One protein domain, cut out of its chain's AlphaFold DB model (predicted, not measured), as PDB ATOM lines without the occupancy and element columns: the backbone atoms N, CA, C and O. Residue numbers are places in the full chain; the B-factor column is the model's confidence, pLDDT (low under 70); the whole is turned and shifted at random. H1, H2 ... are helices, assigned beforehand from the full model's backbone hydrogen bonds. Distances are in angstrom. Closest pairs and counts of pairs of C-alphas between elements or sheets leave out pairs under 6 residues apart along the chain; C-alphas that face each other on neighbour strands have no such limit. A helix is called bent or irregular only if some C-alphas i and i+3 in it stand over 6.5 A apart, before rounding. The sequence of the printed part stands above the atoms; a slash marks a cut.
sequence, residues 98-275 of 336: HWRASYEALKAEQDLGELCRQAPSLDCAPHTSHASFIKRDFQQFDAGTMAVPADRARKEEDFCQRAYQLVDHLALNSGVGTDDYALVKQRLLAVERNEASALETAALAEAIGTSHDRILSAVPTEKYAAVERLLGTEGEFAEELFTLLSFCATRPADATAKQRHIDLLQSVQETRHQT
ATOM      1  N   HIS A  98       5.609 -13.775  13.407       73.88
ATOM      2  CA  HIS A  98       6.453 -14.099  12.238       73.88
ATOM      3  C   HIS A  98       6.559 -12.970  11.212       73.88
ATOM      4  O   HIS A  98       7.664 -12.590  10.830       73.88
ATOM      5  N   TRP A  99       5.441 -12.374  10.800       79.06
ATOM      6  CA  TRP A  99       5.482 -11.242   9.871       79.06
ATOM      7  C   TRP A  99       6.102  -9.995  10.523       79.06
ATOM      8  O   TRP A  99       6.773  -9.219   9.848       79.06
ATOM      9  N   ARG A 100       5.927  -9.815  11.844       82.69
ATOM     10  CA  ARG A 100       6.565  -8.725  12.597       82.69
ATOM     11  C   ARG A 100       8.078  -8.912  12.634       82.69
ATOM     12  O   ARG A 100       8.789  -7.975  12.301       82.69
ATOM     13  N   ALA A 101       8.554 -10.105  12.979       82.38
ATOM     14  CA  ALA A 101       9.972 -10.449  12.956       82.38
ATOM     15  C   ALA A 101      10.557 -10.286  11.544       82.38
ATOM     16  O   ALA A 101      11.645  -9.748  11.390       82.38
ATOM     17  N   SER A 102       9.794 -10.660  10.511       84.94
ATOM     18  CA  SER A 102      10.187 -10.459   9.111       84.94
ATOM     19  C   SER A 102      10.313  -8.982   8.751       84.94
ATOM     20  O   SER A 102      11.287  -8.573   8.128       84.94
ATOM     21  N   TYR A 103       9.363  -8.153   9.184       87.81
ATOM     22  CA  TYR A 103       9.460  -6.707   9.023       87.81
ATOM     23  C   TYR A 103      10.644  -6.111   9.800       87.81
ATOM     24  O   TYR A 103      11.341  -5.248   9.275       87.81
ATOM     25  N   GLU A 104      10.893  -6.563  11.029       86.31
ATOM     26  CA  GLU A 104      12.027  -6.112  11.843       86.31
ATOM     27  C   GLU A 104      13.374  -6.476  11.205       86.31
ATOM     28  O   GLU A 104      14.276  -5.640  11.210       86.31
ATOM     29  N   ALA A 105      13.490  -7.656  10.589       85.44
ATOM     30  CA  ALA A 105      14.671  -8.059   9.827       85.44
ATOM     31  C   ALA A 105      14.886  -7.170   8.588       85.44
ATOM     32  O   ALA A 105      15.964  -6.607   8.411       85.44
ATOM     33  N   LEU A 106      13.836  -6.930   7.788       88.81
ATOM     34  CA  LEU A 106      13.911  -6.000   6.650       88.81
ATOM     35  C   LEU A 106      14.294  -4.582   7.098       88.81
ATOM     36  O   LEU A 106      15.085  -3.901   6.447       88.81
ATOM     37  N   LYS A 107      13.759  -4.127   8.232       89.31
ATOM     38  CA  LYS A 107      14.104  -2.826   8.801       89.31
ATOM     39  C   LYS A 107      15.563  -2.768   9.259       89.31
ATOM     40  O   LYS A 107      16.214  -1.756   9.023       89.31
ATOM     41  N   ALA A 108      16.082  -3.833   9.867       85.31
ATOM     42  CA  ALA A 108      17.488  -3.915  10.249       85.31
ATOM     43  C   ALA A 108      18.412  -3.813   9.023       85.31
ATOM     44  O   ALA A 108      19.387  -3.062   9.062       85.31
ATOM     45  N   GLU A 109      18.067  -4.476   7.914       87.69
ATOM     46  CA  GLU A 109      18.801  -4.362   6.646       87.69
ATOM     47  C   GLU A 109      18.719  -2.939   6.061       87.69
ATOM     48  O   GLU A 109      19.715  -2.377   5.594       87.69
ATOM     49  N   GLN A 110      17.548  -2.296   6.147       90.38
ATOM     50  CA  GLN A 110      17.398  -0.893   5.760       90.38
ATOM     51  C   GLN A 110      18.310   0.030   6.589       90.38
ATOM     52  O   GLN A 110      18.994   0.888   6.019       90.38
ATOM     53  N   ASP A 111      18.315  -0.135   7.912       88.00
ATOM     54  CA  ASP A 111      19.123   0.659   8.839       88.00
ATOM     55  C   ASP A 111      20.626   0.433   8.578       88.00
ATOM     56  O   ASP A 111      21.404   1.392   8.548       88.00
ATOM     57  N   LEU A 112      21.035  -0.807   8.283       86.06
ATOM     58  CA  LEU A 112      22.407  -1.149   7.897       86.06
ATOM     59  C   LEU A 112      22.834  -0.430   6.609       86.06
ATOM     60  O   LEU A 112      23.895   0.201   6.572       86.06
ATOM     61  N   GLY A 113      22.000  -0.439   5.568       86.31
ATOM     62  CA  GLY A 113      22.296   0.292   4.334       86.31
ATOM     63  C   GLY A 113      22.260   1.821   4.487       86.31
ATOM     64  O   GLY A 113      22.892   2.541   3.708       86.31
ATOM     65  N   GLU A 114      21.554   2.365   5.485       87.88
ATOM     66  CA  GLU A 114      21.651   3.785   5.858       87.88
ATOM     67  C   GLU A 114      22.972   4.111   6.569       87.88
ATOM     68  O   GLU A 114      23.590   5.130   6.245       87.88
ATOM     69  N   LEU A 115      23.449   3.241   7.463       86.25
ATOM     70  CA  LEU A 115      24.763   3.378   8.105       86.25
ATOM     71  C   LEU A 115      25.904   3.285   7.087       86.25
ATOM     72  O   LEU A 115      26.809   4.118   7.084       86.25
ATOM     73  N   CYS A 116      25.826   2.328   6.166       85.38
ATOM     74  CA  CYS A 116      26.801   2.155   5.095       85.38
ATOM     75  C   CYS A 116      26.918   3.392   4.186       85.38
ATOM     76  O   CYS A 116      28.023   3.774   3.804       85.38
ATOM     77  N   ARG A 117      25.812   4.100   3.912       85.06
ATOM     78  CA  ARG A 117      25.850   5.381   3.176       85.06
ATOM     79  C   ARG A 117      26.627   6.479   3.902       85.06
ATOM     80  O   ARG A 117      27.157   7.377   3.251       85.06
ATOM     81  N   GLN A 118      26.685   6.428   5.229       85.19
ATOM     82  CA  GLN A 118      27.421   7.393   6.050       85.19
ATOM     83  C   GLN A 118      28.907   7.022   6.198       85.19
ATOM     84  O   GLN A 118      29.711   7.883   6.557       85.19
ATOM     85  N   ALA A 119      29.284   5.777   5.888       81.12
ATOM     86  CA  ALA A 119      30.635   5.236   6.039       81.12
ATOM     87  C   ALA A 119      31.209   4.718   4.697       81.12
ATOM     88  O   ALA A 119      31.405   3.513   4.531       81.12
ATOM     89  N   PRO A 120      31.551   5.609   3.742       71.88
ATOM     90  CA  PRO A 120      31.957   5.242   2.378       71.88
ATOM     91  C   PRO A 120      33.280   4.462   2.273       71.88
ATOM     92  O   PRO A 120      33.665   4.051   1.184       71.88
ATOM     93  N   SER A 121      34.002   4.266   3.381       70.62
ATOM     94  CA  SER A 121      35.203   3.426   3.438       70.62
ATOM     95  C   SER A 121      34.906   1.922   3.496       70.62
ATOM     96  O   SER A 121      35.838   1.129   3.393       70.62
ATOM     97  N   LEU A 122      33.648   1.528   3.717       70.62
ATOM     98  CA  LEU A 122      33.207   0.134   3.734       70.62
ATOM     99  C   LEU A 122      32.626  -0.243   2.365       70.62
ATOM    100  O   LEU A 122      31.856   0.519   1.779       70.62
ATOM    101  N   ASP A 123      32.985  -1.424   1.864       69.56
ATOM    102  CA  ASP A 123      32.427  -1.988   0.631       69.56
ATOM    103  C   ASP A 123      30.994  -2.485   0.891       69.56
ATOM    104  O   ASP A 123      30.756  -3.652   1.183       69.56
ATOM    105  N   CYS A 124      30.047  -1.545   0.897       74.69
ATOM    106  CA  CYS A 124      28.645  -1.753   1.271       74.69
ATOM    107  C   CYS A 124      27.664  -1.564   0.097       74.69
ATOM    108  O   CYS A 124      26.491  -1.221   0.303       74.69
ATOM    109  N   ALA A 125      28.125  -1.683  -1.149       77.62
ATOM    110  CA  ALA A 125      27.261  -1.444  -2.305       77.62
ATOM    111  C   ALA A 125      25.960  -2.291  -2.289       77.62
ATOM    112  O   ALA A 125      24.899  -1.695  -2.509       77.62
ATOM    113  N   PRO A 126      25.985  -3.596  -1.931       73.94
ATOM    114  CA  PRO A 126      24.779  -4.436  -1.882       73.94
ATOM    115  C   PRO A 126      23.764  -3.950  -0.838       73.94
ATOM    116  O   PRO A 126      22.635  -3.607  -1.181       73.94
ATOM    117  N   HIS A 127      24.197  -3.757   0.413       79.44
ATOM    118  CA  HIS A 127      23.337  -3.265   1.500       79.44
ATOM    119  C   HIS A 127      22.723  -1.891   1.198       79.44
ATOM    120  O   HIS A 127      21.573  -1.610   1.533       79.44
ATOM    121  N   THR A 128      23.471  -1.010   0.523       84.50
ATOM    122  CA  THR A 128      22.952   0.305   0.116       84.50
ATOM    123  C   THR A 128      21.828   0.171  -0.914       84.50
ATOM    124  O   THR A 128      20.836   0.904  -0.846       84.50
ATOM    125  N   SER A 129      21.977  -0.769  -1.852       83.62
ATOM    126  CA  SER A 129      20.963  -1.099  -2.853       83.62
ATOM    127  C   SER A 129      19.712  -1.681  -2.190       83.62
ATOM    128  O   SER A 129      18.628  -1.110  -2.345       83.62
ATOM    129  N   HIS A 130      19.864  -2.721  -1.359       87.31
ATOM    130  CA  HIS A 130      18.761  -3.367  -0.635       87.31
ATOM    131  C   HIS A 130      17.976  -2.366   0.205       87.31
ATOM    132  O   HIS A 130      16.761  -2.243   0.052       87.31
ATOM    133  N   ALA A 131      18.668  -1.558   1.012       89.19
ATOM    134  CA  ALA A 131      18.031  -0.547   1.845       89.19
ATOM    135  C   ALA A 131      17.212   0.466   1.036       89.19
ATOM    136  O   ALA A 131      16.200   0.968   1.523       89.19
ATOM    137  N   SER A 132      17.615   0.781  -0.199       88.88
ATOM    138  CA  SER A 132      16.850   1.687  -1.058       88.88
ATOM    139  C   SER A 132      15.533   1.070  -1.549       88.88
ATOM    140  O   SER A 132      14.520   1.775  -1.594       88.88
ATOM    141  N   PHE A 133      15.523  -0.231  -1.856       89.06
ATOM    142  CA  PHE A 133      14.320  -0.968  -2.252       89.06
ATOM    143  C   PHE A 133      13.403  -1.228  -1.060       89.06
ATOM    144  O   PHE A 133      12.222  -0.893  -1.121       89.06
ATOM    145  N   ILE A 134      13.957  -1.697   0.061       90.31
ATOM    146  CA  ILE A 134      13.196  -1.903   1.299       90.31
ATOM    147  C   ILE A 134      12.538  -0.592   1.720       90.31
ATOM    148  O   ILE A 134      11.330  -0.552   1.942       90.31
ATOM    149  N   LYS A 135      13.290   0.516   1.742       91.62
ATOM    150  CA  LYS A 135      12.725   1.830   2.049       91.62
ATOM    151  C   LYS A 135      11.600   2.187   1.085       91.62
ATOM    152  O   LYS A 135      10.538   2.589   1.534       91.62
ATOM    153  N   ARG A 136      11.788   2.029  -0.227       90.81
ATOM    154  CA  ARG A 136      10.748   2.344  -1.220       90.81
ATOM    155  C   ARG A 136       9.443   1.589  -0.954       90.81
ATOM    156  O   ARG A 136       8.384   2.212  -0.961       90.81
ATOM    157  N   ASP A 137       9.533   0.290  -0.696       89.81
ATOM    158  CA  ASP A 137       8.360  -0.586  -0.656       89.81
ATOM    159  C   ASP A 137       7.728  -0.663   0.751       89.81
ATOM    160  O   ASP A 137       6.517  -0.871   0.883       89.81
ATOM    161  N   PHE A 138       8.503  -0.379   1.810       89.88
ATOM    162  CA  PHE A 138       8.081  -0.483   3.215       89.88
ATOM    163  C   PHE A 138       8.077   0.835   4.016       89.88
ATOM    164  O   PHE A 138       7.671   0.807   5.176       89.88
ATOM    165  N   GLN A 139       8.434   2.002   3.455       84.06
ATOM    166  CA  GLN A 139       8.546   3.273   4.216       84.06
ATOM    167  C   GLN A 139       7.308   3.638   5.050       84.06
ATOM    168  O   GLN A 139       7.437   4.279   6.092       84.06
ATOM    169  N   GLN A 140       6.111   3.286   4.583       82.69
ATOM    170  CA  GLN A 140       4.846   3.603   5.258       82.69
ATOM    171  C   GLN A 140       4.262   2.420   6.035       82.69
ATOM    172  O   GLN A 140       3.197   2.549   6.636       82.69
ATOM    173  N   PHE A 141       4.923   1.266   6.002       84.56
ATOM    174  CA  PHE A 141       4.430   0.079   6.667       84.56
ATOM    175  C   PHE A 141       4.744   0.157   8.164       84.56
ATOM    176  O   PHE A 141       5.897   0.318   8.560       84.56
ATOM    177  N   ASP A 142       3.711   0.038   8.995       82.12
ATOM    178  CA  ASP A 142       3.828  -0.005  10.452       82.12
ATOM    179  C   ASP A 142       3.341  -1.356  10.968       82.12
ATOM    180  O   ASP A 142       2.153  -1.681  10.858       82.12
ATOM    181  N   ALA A 143       4.236  -2.113  11.603       74.69
ATOM    182  CA  ALA A 143       3.866  -3.374  12.223       74.69
ATOM    183  C   ALA A 143       2.884  -3.185  13.399       74.69
ATOM    184  O   ALA A 143       1.911  -3.927  13.510       74.69
ATOM    185  N   GLY A 144       3.045  -2.150  14.230       71.81
ATOM    186  CA  GLY A 144       2.148  -1.816  15.342       71.81
ATOM    187  C   GLY A 144       1.739  -2.968  16.288       71.81
ATOM    188  O   GLY A 144       2.151  -4.131  16.189       71.81
ATOM    189  N   THR A 145       0.877  -2.651  17.253       64.19
ATOM    190  CA  THR A 145       0.225  -3.636  18.129       64.19
ATOM    191  C   THR A 145      -1.186  -3.921  17.624       64.19
ATOM    192  O   THR A 145      -2.077  -3.082  17.681       64.19
ATOM    193  N   MET A 146      -1.401  -5.133  17.112       65.00
ATOM    194  CA  MET A 146      -2.658  -5.511  16.459       65.00
ATOM    195  C   MET A 146      -3.433  -6.478  17.360       65.00
ATOM    196  O   MET A 146      -3.334  -7.705  17.230       65.00
ATOM    197  N   ALA A 147      -4.172  -5.911  18.319       66.06
ATOM    198  CA  ALA A 147      -5.033  -6.663  19.238       66.06
ATOM    199  C   ALA A 147      -6.288  -7.232  18.546       66.06
ATOM    200  O   ALA A 147      -6.872  -8.201  19.027       66.06
ATOM    201  N   VAL A 148      -6.685  -6.649  17.411       74.69
ATOM    202  CA  VAL A 148      -7.873  -7.009  16.625       74.69
ATOM    203  C   VAL A 148      -7.471  -7.975  15.493       74.69
ATOM    204  O   VAL A 148      -6.688  -7.585  14.624       74.69
ATOM    205  N   PRO A 149      -7.988  -9.222  15.462       71.56
ATOM    206  CA  PRO A 149      -7.680 -10.204  14.417       71.56
ATOM    207  C   PRO A 149      -7.917  -9.740  12.973       71.56
ATOM    208  O   PRO A 149      -7.074 -10.001  12.120       71.56
ATOM    209  N   ALA A 150      -9.019  -9.036  12.688       70.75
ATOM    210  CA  ALA A 150      -9.325  -8.579  11.329       70.75
ATOM    211  C   ALA A 150      -8.314  -7.537  10.823       70.75
ATOM    212  O   ALA A 150      -7.813  -7.636   9.704       70.75
ATOM    213  N   ASP A 151      -7.950  -6.570  11.667       77.38
ATOM    214  CA  ASP A 151      -6.926  -5.586  11.317       77.38
ATOM    215  C   ASP A 151      -5.573  -6.264  11.117       77.38
ATOM    216  O   ASP A 151      -4.836  -5.910  10.197       77.38
ATOM    217  N   ARG A 152      -5.247  -7.260  11.954       81.81
ATOM    218  CA  ARG A 152      -4.008  -8.033  11.819       81.81
ATOM    219  C   ARG A 152      -3.947  -8.713  10.456       81.81
ATOM    220  O   ARG A 152      -2.963  -8.531   9.750       81.81
ATOM    221  N   ALA A 153      -5.008  -9.416  10.069       79.00
ATOM    222  CA  ALA A 153      -5.085 -10.080   8.774       79.00
ATOM    223  C   ALA A 153      -4.908  -9.095   7.604       79.00
ATOM    224  O   ALA A 153      -4.224  -9.425   6.638       79.00
ATOM    225  N   ARG A 154      -5.461  -7.875   7.712       82.38
ATOM    226  CA  ARG A 154      -5.274  -6.802   6.718       82.38
ATOM    227  C   ARG A 154      -3.819  -6.335   6.618       82.38
ATOM    228  O   ARG A 154      -3.310  -6.212   5.510       82.38
ATOM    229  N   LYS A 155      -3.143  -6.096   7.747       86.31
ATOM    230  CA  LYS A 155      -1.725  -5.689   7.735       86.31
ATOM    231  C   LYS A 155      -0.794  -6.795   7.260       86.31
ATOM    232  O   LYS A 155       0.166  -6.505   6.563       86.31
ATOM    233  N   GLU A 156      -1.071  -8.042   7.619       85.75
ATOM    234  CA  GLU A 156      -0.326  -9.186   7.093       85.75
ATOM    235  C   GLU A 156      -0.453  -9.282   5.569       85.75
ATOM    236  O   GLU A 156       0.525  -9.565   4.888       85.75
ATOM    237  N   GLU A 157      -1.642  -9.014   5.022       85.62
ATOM    238  CA  GLU A 157      -1.840  -9.012   3.573       85.62
ATOM    239  C   GLU A 157      -1.092  -7.856   2.892       85.62
ATOM    240  O   GLU A 157      -0.398  -8.088   1.905       85.62
ATOM    241  N   ASP A 158      -1.166  -6.638   3.443       87.69
ATOM    242  CA  ASP A 158      -0.400  -5.483   2.945       87.69
ATOM    243  C   ASP A 158       1.116  -5.746   3.008       87.69
ATOM    244  O   ASP A 158       1.836  -5.472   2.048       87.69
ATOM    245  N   PHE A 159       1.601  -6.367   4.092       90.81
ATOM    246  CA  PHE A 159       2.991  -6.813   4.206       90.81
ATOM    247  C   PHE A 159       3.362  -7.759   3.065       90.81
ATOM    248  O   PHE A 159       4.351  -7.529   2.374       90.81
ATOM    249  N   CYS A 160       2.566  -8.809   2.850       90.00
ATOM    250  CA  CYS A 160       2.851  -9.805   1.826       90.00
ATOM    251  C   CYS A 160       2.829  -9.205   0.420       90.00
ATOM    252  O   CYS A 160       3.702  -9.503  -0.391       90.00
ATOM    253  N   GLN A 161       1.885  -8.310   0.132       90.06
ATOM    254  CA  GLN A 161       1.823  -7.630  -1.157       90.06
ATOM    255  C   GLN A 161       3.076  -6.779  -1.414       90.06
ATOM    256  O   GLN A 161       3.653  -6.850  -2.501       90.06
ATOM    257  N   ARG A 162       3.530  -6.014  -0.415       92.06
ATOM    258  CA  ARG A 162       4.761  -5.209  -0.500       92.06
ATOM    259  C   ARG A 162       6.009  -6.074  -0.601       92.06
ATOM    260  O   ARG A 162       6.922  -5.749  -1.349       92.06
ATOM    261  N   ALA A 163       6.035  -7.197   0.103       91.06
ATOM    262  CA  ALA A 163       7.123  -8.155   0.031       91.06
ATOM    263  C   ALA A 163       7.292  -8.748  -1.375       91.06
ATOM    264  O   ALA A 163       8.410  -8.821  -1.877       91.06
ATOM    265  N   TYR A 164       6.197  -9.116  -2.045       90.31
ATOM    266  CA  TYR A 164       6.270  -9.566  -3.438       90.31
ATOM    267  C   TYR A 164       6.750  -8.456  -4.381       90.31
ATOM    268  O   TYR A 164       7.548  -8.729  -5.275       90.31
ATOM    269  N   GLN A 165       6.335  -7.205  -4.155       91.44
ATOM    270  CA  GLN A 165       6.841  -6.053  -4.914       91.44
ATOM    271  C   GLN A 165       8.346  -5.843  -4.707       91.44
ATOM    272  O   GLN A 165       9.059  -5.596  -5.677       91.44
ATOM    273  N   LEU A 166       8.835  -6.008  -3.475       91.81
ATOM    274  CA  LEU A 166      10.260  -5.950  -3.157       91.81
ATOM    275  C   LEU A 166      11.042  -7.025  -3.921       91.81
ATOM    276  O   LEU A 166      12.038  -6.708  -4.568       91.81
ATOM    277  N   VAL A 167      10.575  -8.278  -3.897       91.88
ATOM    278  CA  VAL A 167      11.202  -9.380  -4.650       91.88
ATOM    279  C   VAL A 167      11.210  -9.081  -6.152       91.88
ATOM    280  O   VAL A 167      12.228  -9.287  -6.809       91.88
ATOM    281  N   ASP A 168      10.116  -8.546  -6.698       90.50
ATOM    282  CA  ASP A 168      10.034  -8.152  -8.107       90.50
ATOM    283  C   ASP A 168      11.028  -7.040  -8.460       90.50
ATOM    284  O   ASP A 168      11.708  -7.113  -9.486       90.50
ATOM    285  N   HIS A 169      11.150  -6.018  -7.610       90.62
ATOM    286  CA  HIS A 169      12.115  -4.942  -7.806       90.62
ATOM    287  C   HIS A 169      13.560  -5.443  -7.727       90.62
ATOM    288  O   HIS A 169      14.368  -5.047  -8.568       90.62
ATOM    289  N   LEU A 170      13.881  -6.315  -6.770       89.62
ATOM    290  CA  LEU A 170      15.214  -6.905  -6.626       89.62
ATOM    291  C   LEU A 170      15.560  -7.813  -7.815       89.62
ATOM    292  O   LEU A 170      16.653  -7.708  -8.363       89.62
ATOM    293  N   ALA A 171      14.612  -8.623  -8.294       88.25
ATOM    294  CA  ALA A 171      14.805  -9.485  -9.461       88.25
ATOM    295  C   ALA A 171      15.025  -8.701 -10.765       88.25
ATOM    296  O   ALA A 171      15.769  -9.146 -11.633       88.25
ATOM    297  N   LEU A 172      14.396  -7.531 -10.917       87.00
ATOM    298  CA  LEU A 172      14.562  -6.684 -12.104       87.00
ATOM    299  C   LEU A 172      15.836  -5.832 -12.079       87.00
ATOM    300  O   LEU A 172      16.274  -5.377 -13.136       87.00
ATOM    301  N   ASN A 173      16.392  -5.563 -10.896       81.81
ATOM    302  CA  ASN A 173      17.466  -4.586 -10.710       81.81
ATOM    303  C   ASN A 173      18.704  -5.170 -10.010       81.81
ATOM    304  O   ASN A 173      19.493  -4.393  -9.466       81.81
ATOM    305  N   SER A 174      18.894  -6.495 -10.006       73.06
ATOM    306  CA  SER A 174      20.089  -7.103  -9.411       73.06
ATOM    307  C   SER A 174      21.335  -6.565 -10.129       73.06
ATOM    308  O   SER A 174      21.557  -6.776 -11.322       73.06
ATOM    309  N   GLY A 175      22.148  -5.784  -9.408       57.25
ATOM    310  CA  GLY A 175      23.263  -5.023  -9.990       57.25
ATOM    311  C   GLY A 175      24.393  -5.896 -10.548       57.25
ATOM    312  O   GLY A 175      25.281  -5.402 -11.240       57.25
ATOM    313  N   VAL A 176      24.345  -7.194 -10.251       58.31
ATOM    314  CA  VAL A 176      25.368  -8.203 -10.548       58.31
ATOM    315  C   VAL A 176      24.935  -9.134 -11.683       58.31
ATOM    316  O   VAL A 176      25.728  -9.956 -12.134       58.31
ATOM    317  N   GLY A 177      23.685  -9.022 -12.150       60.22
ATOM    318  CA  GLY A 177      23.104  -9.977 -13.094       60.22
ATOM    319  C   GLY A 177      22.946 -11.381 -12.505       60.22
ATOM    320  O   GLY A 177      22.945 -12.354 -13.257       60.22
ATOM    321  N   THR A 178      22.859 -11.501 -11.177       69.38
ATOM    322  CA  THR A 178      22.488 -12.752 -10.518       69.38
ATOM    323  C   THR A 178      20.989 -12.983 -10.666       69.38
ATOM    324  O   THR A 178      20.181 -12.062 -10.512       69.38
ATOM    325  N   ASP A 179      20.619 -14.236 -10.923       85.25
ATOM    326  CA  ASP A 179      19.224 -14.683 -10.959       85.25
ATOM    327  C   ASP A 179      18.686 -15.011  -9.548       85.25
ATOM    328  O   ASP A 179      17.611 -15.591  -9.416       85.25
ATOM    329  N   ASP A 180      19.398 -14.645  -8.477       86.69
ATOM    330  CA  ASP A 180      19.115 -15.092  -7.103       86.69
ATOM    331  C   ASP A 180      17.700 -14.688  -6.652       86.69
ATOM    332  O   ASP A 180      16.908 -15.533  -6.233       86.69
ATOM    333  N   TYR A 181      17.297 -13.430  -6.848       88.25
ATOM    334  CA  TYR A 181      15.930 -12.991  -6.524       88.25
ATOM    335  C   TYR A 181      14.871 -13.523  -7.495       88.25
ATOM    336  O   TYR A 181      13.708 -13.686  -7.117       88.25
ATOM    337  N   ALA A 182      15.249 -13.838  -8.738       88.31
ATOM    338  CA  ALA A 182      14.356 -14.527  -9.665       88.31
ATOM    339  C   ALA A 182      14.098 -15.972  -9.202       88.31
ATOM    340  O   ALA A 182      12.957 -16.440  -9.271       88.31
ATOM    341  N   LEU A 183      15.113 -16.646  -8.648       89.00
ATOM    342  CA  LEU A 183      14.982 -17.950  -7.998       89.00
ATOM    343  C   LEU A 183      14.108 -17.855  -6.741       89.00
ATOM    344  O   LEU A 183      13.200 -18.672  -6.586       89.00
ATOM    345  N   VAL A 184      14.297 -16.833  -5.894       87.50
ATOM    346  CA  VAL A 184      13.414 -16.565  -4.738       87.50
ATOM    347  C   VAL A 184      11.961 -16.434  -5.196       87.50
ATOM    348  O   VAL A 184      11.089 -17.144  -4.691       87.50
ATOM    349  N   LYS A 185      11.691 -15.593  -6.203       90.81
ATOM    350  CA  LYS A 185      10.349 -15.415  -6.775       90.81
ATOM    351  C   LYS A 185       9.759 -16.733  -7.269       90.81
ATOM    352  O   LYS A 185       8.620 -17.066  -6.940       90.81
ATOM    353  N   GLN A 186      10.523 -17.491  -8.053       88.56
ATOM    354  CA  GLN A 186      10.081 -18.772  -8.599       88.56
ATOM    355  C   GLN A 186       9.730 -19.767  -7.488       88.56
ATOM    356  O   GLN A 186       8.719 -20.464  -7.584       88.56
ATOM    357  N   ARG A 187      10.539 -19.827  -6.426       86.38
ATOM    358  CA  ARG A 187      10.304 -20.720  -5.286       86.38
ATOM    359  C   ARG A 187       9.093 -20.296  -4.465       86.38
ATOM    360  O   ARG A 187       8.289 -21.159  -4.127       86.38
ATOM    361  N   LEU A 188       8.902 -19.000  -4.215       84.06
ATOM    362  CA  LEU A 188       7.694 -18.503  -3.548       84.06
ATOM    363  C   LEU A 188       6.426 -18.871  -4.336       84.06
ATOM    364  O   LEU A 188       5.460 -19.339  -3.741       84.06
ATOM    365  N   LEU A 189       6.444 -18.756  -5.668       85.25
ATOM    366  CA  LEU A 189       5.326 -19.184  -6.522       85.25
ATOM    367  C   LEU A 189       5.097 -20.705  -6.486       85.25
ATOM    368  O   LEU A 189       3.956 -21.162  -6.529       85.25
ATOM    369  N   ALA A 190       6.161 -21.508  -6.405       79.12
ATOM    370  CA  ALA A 190       6.036 -22.958  -6.260       79.12
ATOM    371  C   ALA A 190       5.395 -23.342  -4.913       79.12
ATOM    372  O   ALA A 190       4.528 -24.214  -4.875       79.12
ATOM    373  N   VAL A 191       5.766 -22.656  -3.826       78.56
ATOM    374  CA  VAL A 191       5.134 -22.828  -2.506       78.56
ATOM    375  C   VAL A 191       3.657 -22.429  -2.552       78.56
ATOM    376  O   VAL A 191       2.811 -23.187  -2.088       78.56
ATOM    377  N   GLU A 192       3.327 -21.301  -3.186       80.44
ATOM    378  CA  GLU A 192       1.940 -20.834  -3.351       80.44
ATOM    379  C   GLU A 192       1.059 -21.833  -4.111       80.44
ATOM    380  O   GLU A 192      -0.109 -22.040  -3.776       80.44
ATOM    381  N   ARG A 193       1.629 -22.522  -5.105       79.31
ATOM    382  CA  ARG A 193       0.936 -23.571  -5.868       79.31
ATOM    383  C   ARG A 193       0.898 -24.931  -5.165       79.31
ATOM    384  O   ARG A 193       0.380 -25.884  -5.742       79.31
ATOM    385  N   ASN A 194       1.409 -25.035  -3.934       75.62
ATOM    386  CA  ASN A 194       1.638 -26.298  -3.221       75.62
ATOM    387  C   ASN A 194       2.503 -27.301  -4.018       75.62
ATOM    388  O   ASN A 194       2.389 -28.512  -3.835       75.62
ATOM    389  N   GLU A 195       3.353 -26.809  -4.922       72.56
ATOM    390  CA  GLU A 195       4.293 -27.616  -5.713       72.56
ATOM    391  C   GLU A 195       5.609 -27.857  -4.961       72.56
ATOM    392  O   GLU A 195       6.357 -28.770  -5.306       72.56
ATOM    393  N   ALA A 196       5.888 -27.043  -3.940       67.19
ATOM    394  CA  ALA A 196       7.073 -27.127  -3.098       67.19
ATOM    395  C   ALA A 196       6.722 -26.844  -1.634       67.19
ATOM    396  O   ALA A 196       5.753 -26.147  -1.325       67.19
ATOM    397  N   SER A 197       7.535 -27.368  -0.720       66.50
ATOM    398  CA  SER A 197       7.429 -27.029   0.697       66.50
ATOM    399  C   SER A 197       8.119 -25.694   0.983       66.50
ATOM    400  O   SER A 197       9.228 -25.446   0.514       66.50
ATOM    401  N   ALA A 198       7.507 -24.867   1.834       57.50
ATOM    402  CA  ALA A 198       8.125 -23.656   2.388       57.50
ATOM    403  C   ALA A 198       9.452 -23.933   3.132       57.50
ATOM    404  O   ALA A 198      10.243 -23.021   3.340       57.50
ATOM    405  N   LEU A 199       9.704 -25.192   3.511       58.66
ATOM    406  CA  LEU A 199      10.904 -25.641   4.226       58.66
ATOM    407  C   LEU A 199      12.083 -26.030   3.308       58.66
ATOM    408  O   LEU A 199      13.096 -26.509   3.807       58.66
ATOM    409  N   GLU A 200      11.996 -25.843   1.987       67.50
ATOM    410  CA  GLU A 200      13.084 -26.183   1.050       67.50
ATOM    411  C   GLU A 200      14.138 -25.068   0.880       67.50
ATOM    412  O   GLU A 200      14.642 -24.838  -0.220       67.50
ATOM    413  N   THR A 201      14.525 -24.388   1.962       69.50
ATOM    414  CA  THR A 201      15.631 -23.406   1.956       69.50
ATOM    415  C   THR A 201      16.926 -23.989   1.385       69.50
ATOM    416  O   THR A 201      17.609 -23.329   0.610       69.50
ATOM    417  N   ALA A 202      17.211 -25.267   1.656       73.31
ATOM    418  CA  ALA A 202      18.380 -25.962   1.110       73.31
ATOM    419  C   ALA A 202      18.386 -26.043  -0.431       73.31
ATOM    420  O   ALA A 202      19.440 -25.929  -1.048       73.31
ATOM    421  N   ALA A 203      17.216 -26.200  -1.064       78.00
ATOM    422  CA  ALA A 203      17.109 -26.287  -2.522       78.00
ATOM    423  C   ALA A 203      17.239 -24.917  -3.209       78.00
ATOM    424  O   ALA A 203      17.541 -24.849  -4.403       78.00
ATOM    425  N   LEU A 204      16.971 -23.828  -2.479       84.31
ATOM    426  CA  LEU A 204      17.271 -22.473  -2.930       84.31
ATOM    427  C   LEU A 204      18.773 -22.189  -2.802       84.31
ATOM    428  O   LEU A 204      19.374 -21.775  -3.788       84.31
ATOM    429  N   ALA A 205      19.374 -22.493  -1.648       83.56
ATOM    430  CA  ALA A 205      20.808 -22.325  -1.402       83.56
ATOM    431  C   ALA A 205      21.667 -23.063  -2.447       83.56
ATOM    432  O   ALA A 205      22.599 -22.499  -3.015       83.56
ATOM    433  N   GLU A 206      21.311 -24.307  -2.785       86.19
ATOM    434  CA  GLU A 206      21.998 -25.083  -3.830       86.19
ATOM    435  C   GLU A 206      21.889 -24.428  -5.221       86.19
ATOM    436  O   GLU A 206      22.856 -24.402  -5.990       86.19
ATOM    437  N   ALA A 207      20.718 -23.872  -5.552       86.44
ATOM    438  CA  ALA A 207      20.493 -23.197  -6.827       86.44
ATOM    439  C   ALA A 207      21.282 -21.881  -6.925       86.44
ATOM    440  O   ALA A 207      21.878 -21.610  -7.971       86.44
ATOM    441  N   ILE A 208      21.329 -21.110  -5.834       87.62
ATOM    442  CA  ILE A 208      22.136 -19.890  -5.705       87.62
ATOM    443  C   ILE A 208      23.626 -20.236  -5.835       87.62
ATOM    444  O   ILE A 208      24.304 -19.683  -6.699       87.62
ATOM    445  N   GLY A 209      24.121 -21.232  -5.094       87.06
ATOM    446  CA  GLY A 209      25.517 -21.678  -5.188       87.06
ATOM    447  C   GLY A 209      25.911 -22.108  -6.607       87.06
ATOM    448  O   GLY A 209      26.942 -21.690  -7.129       87.06
ATOM    449  N   THR A 210      25.036 -22.849  -7.295       88.25
ATOM    450  CA  THR A 210      25.253 -23.240  -8.701       88.25
ATOM    451  C   THR A 210      25.311 -22.030  -9.644       88.25
ATOM    452  O   THR A 210      26.060 -22.037 -10.625       88.25
ATOM    453  N   SER A 211      24.501 -20.998  -9.388       87.00
ATOM    454  CA  SER A 211      24.520 -19.737 -10.137       87.00
ATOM    455  C   SER A 211      25.845 -18.997  -9.922       87.00
ATOM    456  O   SER A 211      26.506 -18.600 -10.888       87.00
ATOM    457  N   HIS A 212      26.287 -18.898  -8.667       90.00
ATOM    458  CA  HIS A 212      27.532 -18.231  -8.285       90.00
ATOM    459  C   HIS A 212      28.759 -18.905  -8.897       90.00
ATOM    460  O   HIS A 212      29.581 -18.213  -9.497       90.00
ATOM    461  N   ASP A 213      28.841 -20.237  -8.859       89.25
ATOM    462  CA  ASP A 213      29.937 -21.003  -9.472       89.25
ATOM    463  C   ASP A 213      30.075 -20.713 -10.974       89.25
ATOM    464  O   ASP A 213      31.183 -20.566 -11.502       89.25
ATOM    465  N   ARG A 214      28.946 -20.575 -11.685       87.75
ATOM    466  CA  ARG A 214      28.952 -20.222 -13.112       87.75
ATOM    467  C   ARG A 214      29.498 -18.818 -13.338       87.75
ATOM    468  O   ARG A 214      30.323 -18.643 -14.235       87.75
ATOM    469  N   ILE A 215      29.076 -17.839 -12.541       85.00
ATOM    470  CA  ILE A 215      29.557 -16.454 -12.650       85.00
ATOM    471  C   ILE A 215      31.055 -16.398 -12.351       85.00
ATOM    472  O   ILE A 215      31.824 -15.856 -13.144       85.00
ATOM    473  N   LEU A 216      31.488 -17.026 -11.258       86.50
ATOM    474  CA  LEU A 216      32.884 -17.077 -10.835       86.50
ATOM    475  C   LEU A 216      33.791 -17.733 -11.885       86.50
ATOM    476  O   LEU A 216      34.899 -17.251 -12.116       86.50
ATOM    477  N   SER A 217      33.304 -18.751 -12.604       89.00
ATOM    478  CA  SER A 217      34.051 -19.379 -13.707       89.00
ATOM    479  C   SER A 217      34.329 -18.445 -14.899       89.00
ATOM    480  O   SER A 217      35.264 -18.686 -15.664       89.00
ATOM    481  N   ALA A 218      33.545 -17.372 -15.054       85.44
ATOM    482  CA  ALA A 218      33.683 -16.387 -16.128       85.44
ATOM    483  C   ALA A 218      34.478 -15.132 -15.712       85.44
ATOM    484  O   ALA A 218      34.794 -14.288 -16.555       85.44
ATOM    485  N   VAL A 219      34.801 -14.990 -14.425       80.06
ATOM    486  CA  VAL A 219      35.465 -13.809 -13.861       80.06
ATOM    487  C   VAL A 219      36.989 -13.998 -13.862       80.06
ATOM    488  O   VAL A 219      37.482 -15.056 -13.474       80.06
ATOM    489  N   PRO A 220      37.782 -12.976 -14.249       85.31
ATOM    490  CA  PRO A 220      39.235 -13.030 -14.117       85.31
ATOM    491  C   PRO A 220      39.661 -13.288 -12.667       85.31
ATOM    492  O   PRO A 220      39.146 -12.651 -11.748       85.31
ATOM    493  N   THR A 221      40.654 -14.155 -12.461       88.62
ATOM    494  CA  THR A 221      41.138 -14.568 -11.127       88.62
ATOM    495  C   THR A 221      41.512 -13.392 -10.220       88.62
ATOM    496  O   THR A 221      41.316 -13.446  -9.011       88.62
ATOM    497  N   GLU A 222      41.975 -12.290 -10.805       83.38
ATOM    498  CA  GLU A 222      42.356 -11.050 -10.116       83.38
ATOM    499  C   GLU A 222      41.176 -10.360  -9.412       83.38
ATOM    500  O   GLU A 222      41.367  -9.608  -8.459       83.38
ATOM    501  N   LYS A 223      39.949 -10.612  -9.882       78.00
ATOM    502  CA  LYS A 223      38.703 -10.045  -9.346       78.00
ATOM    503  C   LYS A 223      37.879 -11.055  -8.550       78.00
ATOM    504  O   LYS A 223      36.864 -10.667  -7.977       78.00
ATOM    505  N   TYR A 224      38.319 -12.312  -8.489       82.38
ATOM    506  CA  TYR A 224      37.561 -13.421  -7.912       82.38
ATOM    507  C   TYR A 224      37.113 -13.126  -6.480       82.38
ATOM    508  O   TYR A 224      35.925 -13.148  -6.199       82.38
ATOM    509  N   ALA A 225      38.039 -12.714  -5.610       74.19
ATOM    510  CA  ALA A 225      37.744 -12.453  -4.200       74.19
ATOM    511  C   ALA A 225      36.754 -11.296  -3.968       74.19
ATOM    512  O   ALA A 225      36.052 -11.281  -2.962       74.19
ATOM    513  N   ALA A 226      36.712 -10.303  -4.864       75.25
ATOM    514  CA  ALA A 226      35.758  -9.199  -4.759       75.25
ATOM    515  C   ALA A 226      34.363  -9.632  -5.232       75.25
ATOM    516  O   ALA A 226      33.371  -9.326  -4.577       75.25
ATOM    517  N   VAL A 227      34.298 -10.380  -6.338       75.81
ATOM    518  CA  VAL A 227      33.033 -10.901  -6.873       75.81
ATOM    519  C   VAL A 227      32.441 -11.968  -5.953       75.81
ATOM    520  O   VAL A 227      31.253 -11.921  -5.682       75.81
ATOM    521  N   GLU A 228      33.256 -12.869  -5.408       82.06
ATOM    522  CA  GLU A 228      32.831 -13.914  -4.467       82.06
ATOM    523  C   GLU A 228      32.183 -13.331  -3.207       82.06
ATOM    524  O   GLU A 228      31.119 -13.788  -2.805       82.06
ATOM    525  N   ARG A 229      32.761 -12.272  -2.618       76.81
ATOM    526  CA  ARG A 229      32.140 -11.587  -1.469       76.81
ATOM    527  C   ARG A 229      30.789 -10.989  -1.825       76.81
ATOM    528  O   ARG A 229      29.849 -11.109  -1.052       76.81
ATOM    529  N   LEU A 230      30.715 -10.341  -2.984       74.81
ATOM    530  CA  LEU A 230      29.507  -9.660  -3.415       74.81
ATOM    531  C   LEU A 230      28.383 -10.658  -3.729       74.81
ATOM    532  O   LEU A 230      27.254 -10.453  -3.297       74.81
ATOM    533  N   LEU A 231      28.711 -11.760  -4.409       79.12
ATOM    534  CA  LEU A 231      27.796 -12.878  -4.640       79.12
ATOM    535  C   LEU A 231      27.344 -13.506  -3.317       79.12
ATOM    536  O   LEU A 231      26.150 -13.709  -3.131       79.12
ATOM    537  N   GLY A 232      28.265 -13.735  -2.376       79.44
ATOM    538  CA  GLY A 232      27.940 -14.270  -1.054       79.44
ATOM    539  C   GLY A 232      26.903 -13.423  -0.313       79.44
ATOM    540  O   GLY A 232      25.901 -13.960   0.146       79.44
ATOM    541  N   THR A 233      27.084 -12.100  -0.269       78.56
ATOM    542  CA  THR A 233      26.127 -11.188   0.382       78.56
ATOM    543  C   THR A 233      24.751 -11.185  -0.296       78.56
ATOM    544  O   THR A 233      23.732 -11.173   0.389       78.56
ATOM    545  N   GLU A 234      24.702 -11.208  -1.631       82.62
ATOM    546  CA  GLU A 234      23.440 -11.288  -2.386       82.62
ATOM    547  C   GLU A 234      22.725 -12.632  -2.153       82.62
ATOM    548  O   GLU A 234      21.514 -12.664  -1.938       82.62
ATOM    549  N   GLY A 235      23.477 -13.736  -2.125       84.50
ATOM    550  CA  GLY A 235      22.948 -15.073  -1.863       84.50
ATOM    551  C   GLY A 235      22.389 -15.228  -0.450       84.50
ATOM    552  O   GLY A 235      21.257 -15.680  -0.288       84.50
ATOM    553  N   GLU A 236      23.143 -14.793   0.565       84.94
ATOM    554  CA  GLU A 236      22.703 -14.809   1.966       84.94
ATOM    555  C   GLU A 236      21.404 -14.014   2.149       84.94
ATOM    556  O   GLU A 236      20.448 -14.510   2.753       84.94
ATOM    557  N   PHE A 237      21.323 -12.815   1.561       87.25
ATOM    558  CA  PHE A 237      20.112 -12.005   1.638       87.25
ATOM    559  C   PHE A 237      18.940 -12.632   0.869       87.25
ATOM    560  O   PHE A 237      17.805 -12.581   1.339       87.25
ATOM    561  N   ALA A 238      19.177 -13.265  -0.283       86.88
ATOM    562  CA  ALA A 238      18.138 -13.974  -1.030       86.88
ATOM    563  C   ALA A 238      17.563 -15.171  -0.242       86.88
ATOM    564  O   ALA A 238      16.343 -15.372  -0.227       86.88
ATOM    565  N   GLU A 239      18.407 -15.942   0.449       85.38
ATOM    566  CA  GLU A 239      17.978 -17.037   1.331       85.38
ATOM    567  C   GLU A 239      17.183 -16.536   2.544       85.38
ATOM    568  O   GLU A 239      16.129 -17.094   2.883       85.38
ATOM    569  N   GLU A 240      17.661 -15.464   3.183       85.00
ATOM    570  CA  GLU A 240      16.958 -14.820   4.288       85.00
ATOM    571  C   GLU A 240      15.595 -14.303   3.818       85.00
ATOM    572  O   GLU A 240      14.568 -14.648   4.401       85.00
ATOM    573  N   LEU A 241      15.556 -13.576   2.700       86.12
ATOM    574  CA  LEU A 241      14.330 -13.049   2.115       86.12
ATOM    575  C   LEU A 241      13.332 -14.166   1.788       86.12
ATOM    576  O   LEU A 241      12.153 -14.044   2.113       86.12
ATOM    577  N   PHE A 242      13.768 -15.289   1.211       85.88
ATOM    578  CA  PHE A 242      12.880 -16.435   0.997       85.88
ATOM    579  C   PHE A 242      12.303 -16.959   2.314       85.88
ATOM    580  O   PHE A 242      11.095 -17.185   2.412       85.88
ATOM    581  N   THR A 243      13.141 -17.109   3.341       81.06
ATOM    582  CA  THR A 243      12.711 -17.575   4.665       81.06
ATOM    583  C   THR A 243      11.658 -16.638   5.256       81.06
ATOM    584  O   THR A 243      10.583 -17.096   5.655       81.06
ATOM    585  N   LEU A 244      11.925 -15.329   5.227       84.38
ATOM    586  CA  LEU A 244      11.031 -14.281   5.719       84.38
ATOM    587  C   LEU A 244       9.701 -14.230   4.958       84.38
ATOM    588  O   LEU A 244       8.675 -13.892   5.540       84.38
ATOM    589  N   LEU A 245       9.692 -14.561   3.665       87.38
ATOM    590  CA  LEU A 245       8.506 -14.441   2.811       87.38
ATOM    591  C   LEU A 245       7.765 -15.758   2.573       87.38
ATOM    592  O   LEU A 245       6.642 -15.753   2.069       87.38
ATOM    593  N   SER A 246       8.340 -16.887   2.978       83.94
ATOM    594  CA  SER A 246       7.741 -18.215   2.821       83.94
ATOM    595  C   SER A 246       6.347 -18.319   3.458       83.94
ATOM    596  O   SER A 246       5.450 -18.966   2.910       83.94
ATOM    597  N   PHE A 247       6.102 -17.603   4.564       84.00
ATOM    598  CA  PHE A 247       4.778 -17.560   5.186       84.00
ATOM    599  C   PHE A 247       3.737 -16.872   4.287       84.00
ATOM    600  O   PHE A 247       2.580 -17.282   4.287       84.00
ATOM    601  N   CYS A 248       4.123 -15.863   3.497       86.75
ATOM    602  CA  CYS A 248       3.219 -15.197   2.559       86.75
ATOM    603  C   CYS A 248       2.763 -16.150   1.457       86.75
ATOM    604  O   CYS A 248       1.578 -16.179   1.130       86.75
ATOM    605  N   ALA A 249       3.682 -16.982   0.957       82.25
ATOM    606  CA  ALA A 249       3.397 -17.968  -0.077       82.25
ATOM    607  C   ALA A 249       2.477 -19.099   0.402       82.25
ATOM    608  O   ALA A 249       1.725 -19.653  -0.384       82.25
ATOM    609  N   THR A 250       2.470 -19.422   1.696       77.75
ATOM    610  CA  THR A 250       1.562 -20.453   2.243       77.75
ATOM    611  C   THR A 250       0.128 -19.959   2.477       77.75
ATOM    612  O   THR A 250      -0.733 -20.736   2.898       77.75
ATOM    613  N   ARG A 251      -0.169 -18.678   2.203       74.25
ATOM    614  CA  ARG A 251      -1.527 -18.125   2.319       74.25
ATOM    615  C   ARG A 251      -2.395 -18.555   1.122       74.25
ATOM    616  O   ARG A 251      -1.888 -18.706   0.016       74.25
ATOM    617  N   PRO A 252      -3.723 -18.705   1.294       65.31
ATOM    618  CA  PRO A 252      -4.604 -19.145   0.210       65.31
ATOM    619  C   PRO A 252      -4.612 -18.124  -0.934       65.31
ATOM    620  O   PRO A 252      -5.067 -17.015  -0.707       65.31
ATOM    621  N   ALA A 253      -4.173 -18.473  -2.147       62.50
ATOM    622  CA  ALA A 253      -3.999 -17.533  -3.269       62.50
ATOM    623  C   ALA A 253      -5.287 -16.824  -3.752       62.50
ATOM    624  O   ALA A 253      -5.226 -15.745  -4.343       62.50
ATOM    625  N   ASP A 254      -6.471 -17.394  -3.496       71.12
ATOM    626  CA  ASP A 254      -7.746 -16.823  -3.945       71.12
ATOM    627  C   ASP A 254      -8.082 -15.528  -3.182       71.12
ATOM    628  O   ASP A 254      -8.606 -15.552  -2.067       71.12
ATOM    629  N   ALA A 255      -7.828 -14.383  -3.822       62.56
ATOM    630  CA  ALA A 255      -8.143 -13.052  -3.310       62.56
ATOM    631  C   ALA A 255      -9.614 -12.902  -2.878       62.56
ATOM    632  O   ALA A 255      -9.904 -12.185  -1.918       62.56
ATOM    633  N   THR A 256     -10.552 -13.606  -3.527       64.94
ATOM    634  CA  THR A 256     -11.962 -13.570  -3.121       64.94
ATOM    635  C   THR A 256     -12.233 -14.410  -1.882       64.94
ATOM    636  O   THR A 256     -13.028 -13.991  -1.040       64.94
ATOM    637  N   ALA A 257     -11.560 -15.547  -1.711       60.44
ATOM    638  CA  ALA A 257     -11.607 -16.309  -0.466       60.44
ATOM    639  C   ALA A 257     -10.937 -15.543   0.689       60.44
ATOM    640  O   ALA A 257     -11.472 -15.527   1.798       60.44
ATOM    641  N   LYS A 258      -9.825 -14.839   0.419       64.62
ATOM    642  CA  LYS A 258      -9.120 -13.980   1.389       64.62
ATOM    643  C   LYS A 258      -9.995 -12.827   1.879       64.62
ATOM    644  O   LYS A 258     -10.151 -12.653   3.086       64.62
ATOM    645  N   GLN A 259     -10.612 -12.074   0.965       66.69
ATOM    646  CA  GLN A 259     -11.473 -10.952   1.342       66.69
ATOM    647  C   GLN A 259     -12.705 -11.434   2.115       66.69
ATOM    648  O   GLN A 259     -13.020 -10.883   3.164       66.69
ATOM    649  N   ARG A 260     -13.331 -12.538   1.678       65.50
ATOM    650  CA  ARG A 260     -14.443 -13.157   2.417       65.50
ATOM    651  C   ARG A 260     -14.034 -13.606   3.818       65.50
ATOM    652  O   ARG A 260     -14.846 -13.526   4.732       65.50
ATOM    653  N   HIS A 261     -12.798 -14.068   4.007       61.28
ATOM    654  CA  HIS A 261     -12.286 -14.425   5.329       61.28
ATOM    655  C   HIS A 261     -12.133 -13.199   6.241       61.28
ATOM    656  O   HIS A 261     -12.537 -13.249   7.401       61.28
ATOM    657  N   ILE A 262     -11.607 -12.086   5.718       65.50
ATOM    658  CA  ILE A 262     -11.497 -10.818   6.457       65.50
ATOM    659  C   ILE A 262     -12.890 -10.284   6.819       65.50
ATOM    660  O   ILE A 262     -13.129  -9.954   7.982       65.50
ATOM    661  N   ASP A 263     -13.817 -10.265   5.859       69.06
ATOM    662  CA  ASP A 263     -15.195  -9.811   6.064       69.06
ATOM    663  C   ASP A 263     -15.917 -10.678   7.114       69.06
ATOM    664  O   ASP A 263     -16.648 -10.161   7.958       69.06
ATOM    665  N   LEU A 264     -15.654 -11.990   7.128       64.12
ATOM    666  CA  LEU A 264     -16.185 -12.924   8.123       64.12
ATOM    667  C   LEU A 264     -15.602 -12.685   9.522       64.12
ATOM    668  O   LEU A 264     -16.332 -12.686  10.512       64.12
ATOM    669  N   LEU A 265     -14.286 -12.483   9.643       63.38
ATOM    670  CA  LEU A 265     -13.673 -12.147  10.932       63.38
ATOM    671  C   LEU A 265     -14.261 -10.847  11.483       63.38
ATOM    672  O   LEU A 265     -14.555 -10.759  12.677       63.38
ATOM    673  N   GLN A 266     -14.490  -9.872  10.605       69.25
ATOM    674  CA  GLN A 266     -15.124  -8.615  10.961       69.25
ATOM    675  C   GLN A 266     -16.587  -8.822  11.382       69.25
ATOM    676  O   GLN A 266     -16.980  -8.330  12.439       69.25
ATOM    677  N   SER A 267     -17.368  -9.635  10.660       67.69
ATOM    678  CA  SER A 267     -18.760  -9.926  11.028       67.69
ATOM    679  C   SER A 267     -18.866 -10.703  12.342       67.69
ATOM    680  O   SER A 267     -19.766 -10.451  13.141       67.69
ATOM    681  N   VAL A 268     -17.937 -11.626  12.618       62.28
ATOM    682  CA  VAL A 268     -17.857 -12.341  13.902       62.28
ATOM    683  C   VAL A 268     -17.508 -11.376  15.030       62.28
ATOM    684  O   VAL A 268     -18.104 -11.464  16.101       62.28
ATOM    685  N   GLN A 269     -16.588 -10.433  14.815       61.06
ATOM    686  CA  GLN A 269     -16.270  -9.404  15.805       61.06
ATOM    687  C   GLN A 269     -17.443  -8.461  16.056       61.06
ATOM    688  O   GLN A 269     -17.772  -8.211  17.213       61.06
ATOM    689  N   GLU A 270     -18.106  -7.985  15.007       64.00
ATOM    690  CA  GLU A 270     -19.305  -7.153  15.112       64.00
ATOM    691  C   GLU A 270     -20.419  -7.896  15.848       64.00
ATOM    692  O   GLU A 270     -20.983  -7.362  16.800       64.00
ATOM    693  N   THR A 271     -20.648  -9.169  15.519       58.94
ATOM    694  CA  THR A 271     -21.590 -10.031  16.247       58.94
ATOM    695  C   THR A 271     -21.172 -10.188  17.705       58.94
ATOM    696  O   THR A 271     -22.013 -10.119  18.597       58.94
ATOM    697  N   ARG A 272     -19.870 -10.331  17.990       54.69
ATOM    698  CA  ARG A 272     -19.345 -10.427  19.359       54.69
ATOM    699  C   ARG A 272     -19.584  -9.132  20.136       54.69
ATOM    700  O   ARG A 272     -19.995  -9.198  21.291       54.69
ATOM    701  N   HIS A 273     -19.400  -7.972  19.513       54.59
ATOM    702  CA  HIS A 273     -19.668  -6.655  20.099       54.59
ATOM    703  C   HIS A 273     -21.164  -6.353  20.254       54.59
ATOM    704  O   HIS A 273     -21.545  -5.671  21.200       54.59
ATOM    705  N   GLN A 274     -22.003  -6.895  19.370       53.16
ATOM    706  CA  GLN A 274     -23.462  -6.814  19.446       53.16
ATOM    707  C   GLN A 274     -24.074  -7.884  20.353       53.16
ATOM    708  O   GLN A 274     -25.250  -7.777  20.705       53.16
ATOM    709  N   THR A 275     -23.316  -8.909  20.767       52.75
ATOM    710  CA  THR A 275     -23.816  -9.860  21.763       52.75
ATOM    711  C   THR A 275     -24.182  -9.076  23.017       52.75
ATOM    712  O   THR A 275     -23.311  -8.378  23.547       52.75
TER     713      THR A 275
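This is residues 98 to 275 of the 336 residues of an uncharacterized protein of Nitrospirillum amazonense (UniProt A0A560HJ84). An elongated, flat bundle of six helices, up and down, each running against the one before it: H3 and H6 run through the middle, the crossed pair H1 and H2 packs on one side and H4 and H5 cover the other. H7 extends the body beyond H3 at one end as an arm, whose last residues, 270 to 275, stick out. The printed part has 178 residues, with seven named helices in the order H1 to H7 and no named strand; the class is all helix. It is only just compact, close to loose, with a radius of gyration of the C-alphas of 18.9 A and spans of 73 by 40 by 22 A.

H1, residues 98 to 118, is 30.7 A long and begins at C-alpha 98 (6.453, -14.099, 12.238). H2 holds residues 125 to 138, and H3, residues 149 to 173, is 36.0 A long. H4 holds residues 180 to 192 and H5 residues 201 to 218. H6, residues 221 to 249, measures 39.5 A from C-alpha 221 (41.138, -14.568, -11.127) to C-alpha 249; it is irregular, with C-alphas 222 and 225 7.6 A apart, and has a kink of 34 degrees near residue 243. H7, residues 255 to 274, is 28.1 A long and ends at C-alpha 274 (-23.462, -6.814, 19.446).

In the bundle, H1 and H2 touch at a steep tilt of 50 degrees, opposite ways, the closest C-alphas being those of Gln 110 and Ala 131, 4.0 A apart. H2 and H3 form a helical hairpin, closest at the C-alphas of Asp 137 and Arg 162, 5.9 A. H3 and H4 form another, at 38 degrees, a steep tilt only just beyond shallow; the C-alphas of Ala 171 and Tyr 181 are closest, 4.7 A. H4 and H5, and H5 and H6, are hairpins too, closest at the C-alphas of Asp 180 and Ile 208, 5.8 A, and of Ile 208 and Gly 235, 6.2 A. H6 touches H4 the same way at a shallow tilt of 20 degrees, closest at the C-alphas of Glu 192 and Ala 249, 4.6 A. H6 touches H1 with residues 244 to 247 alone; the C-alphas of Ser 102 and Leu 244 are closest, 5.2 A. H7 touches H3 with residues 262 to 266 alone, closest at the C-alphas of Ala 150 and Leu 265, 5.6 A; H6 and H7 are apart. Every O i to N i+4 pair is within hydrogen-bond range in H2, H3, H4 and H7, against 16 of 17 in H1, 12 of 14 in H5 and 21 of 25 in H6.

The two C-alphas farthest apart, those of Glu 222 and Thr 275, are 73.5 A apart. The printed part has no cut and no long link. Its mean pLDDT is 79.4; 37 residues are under 70, among them residues 196 to 201 and 255 to 275.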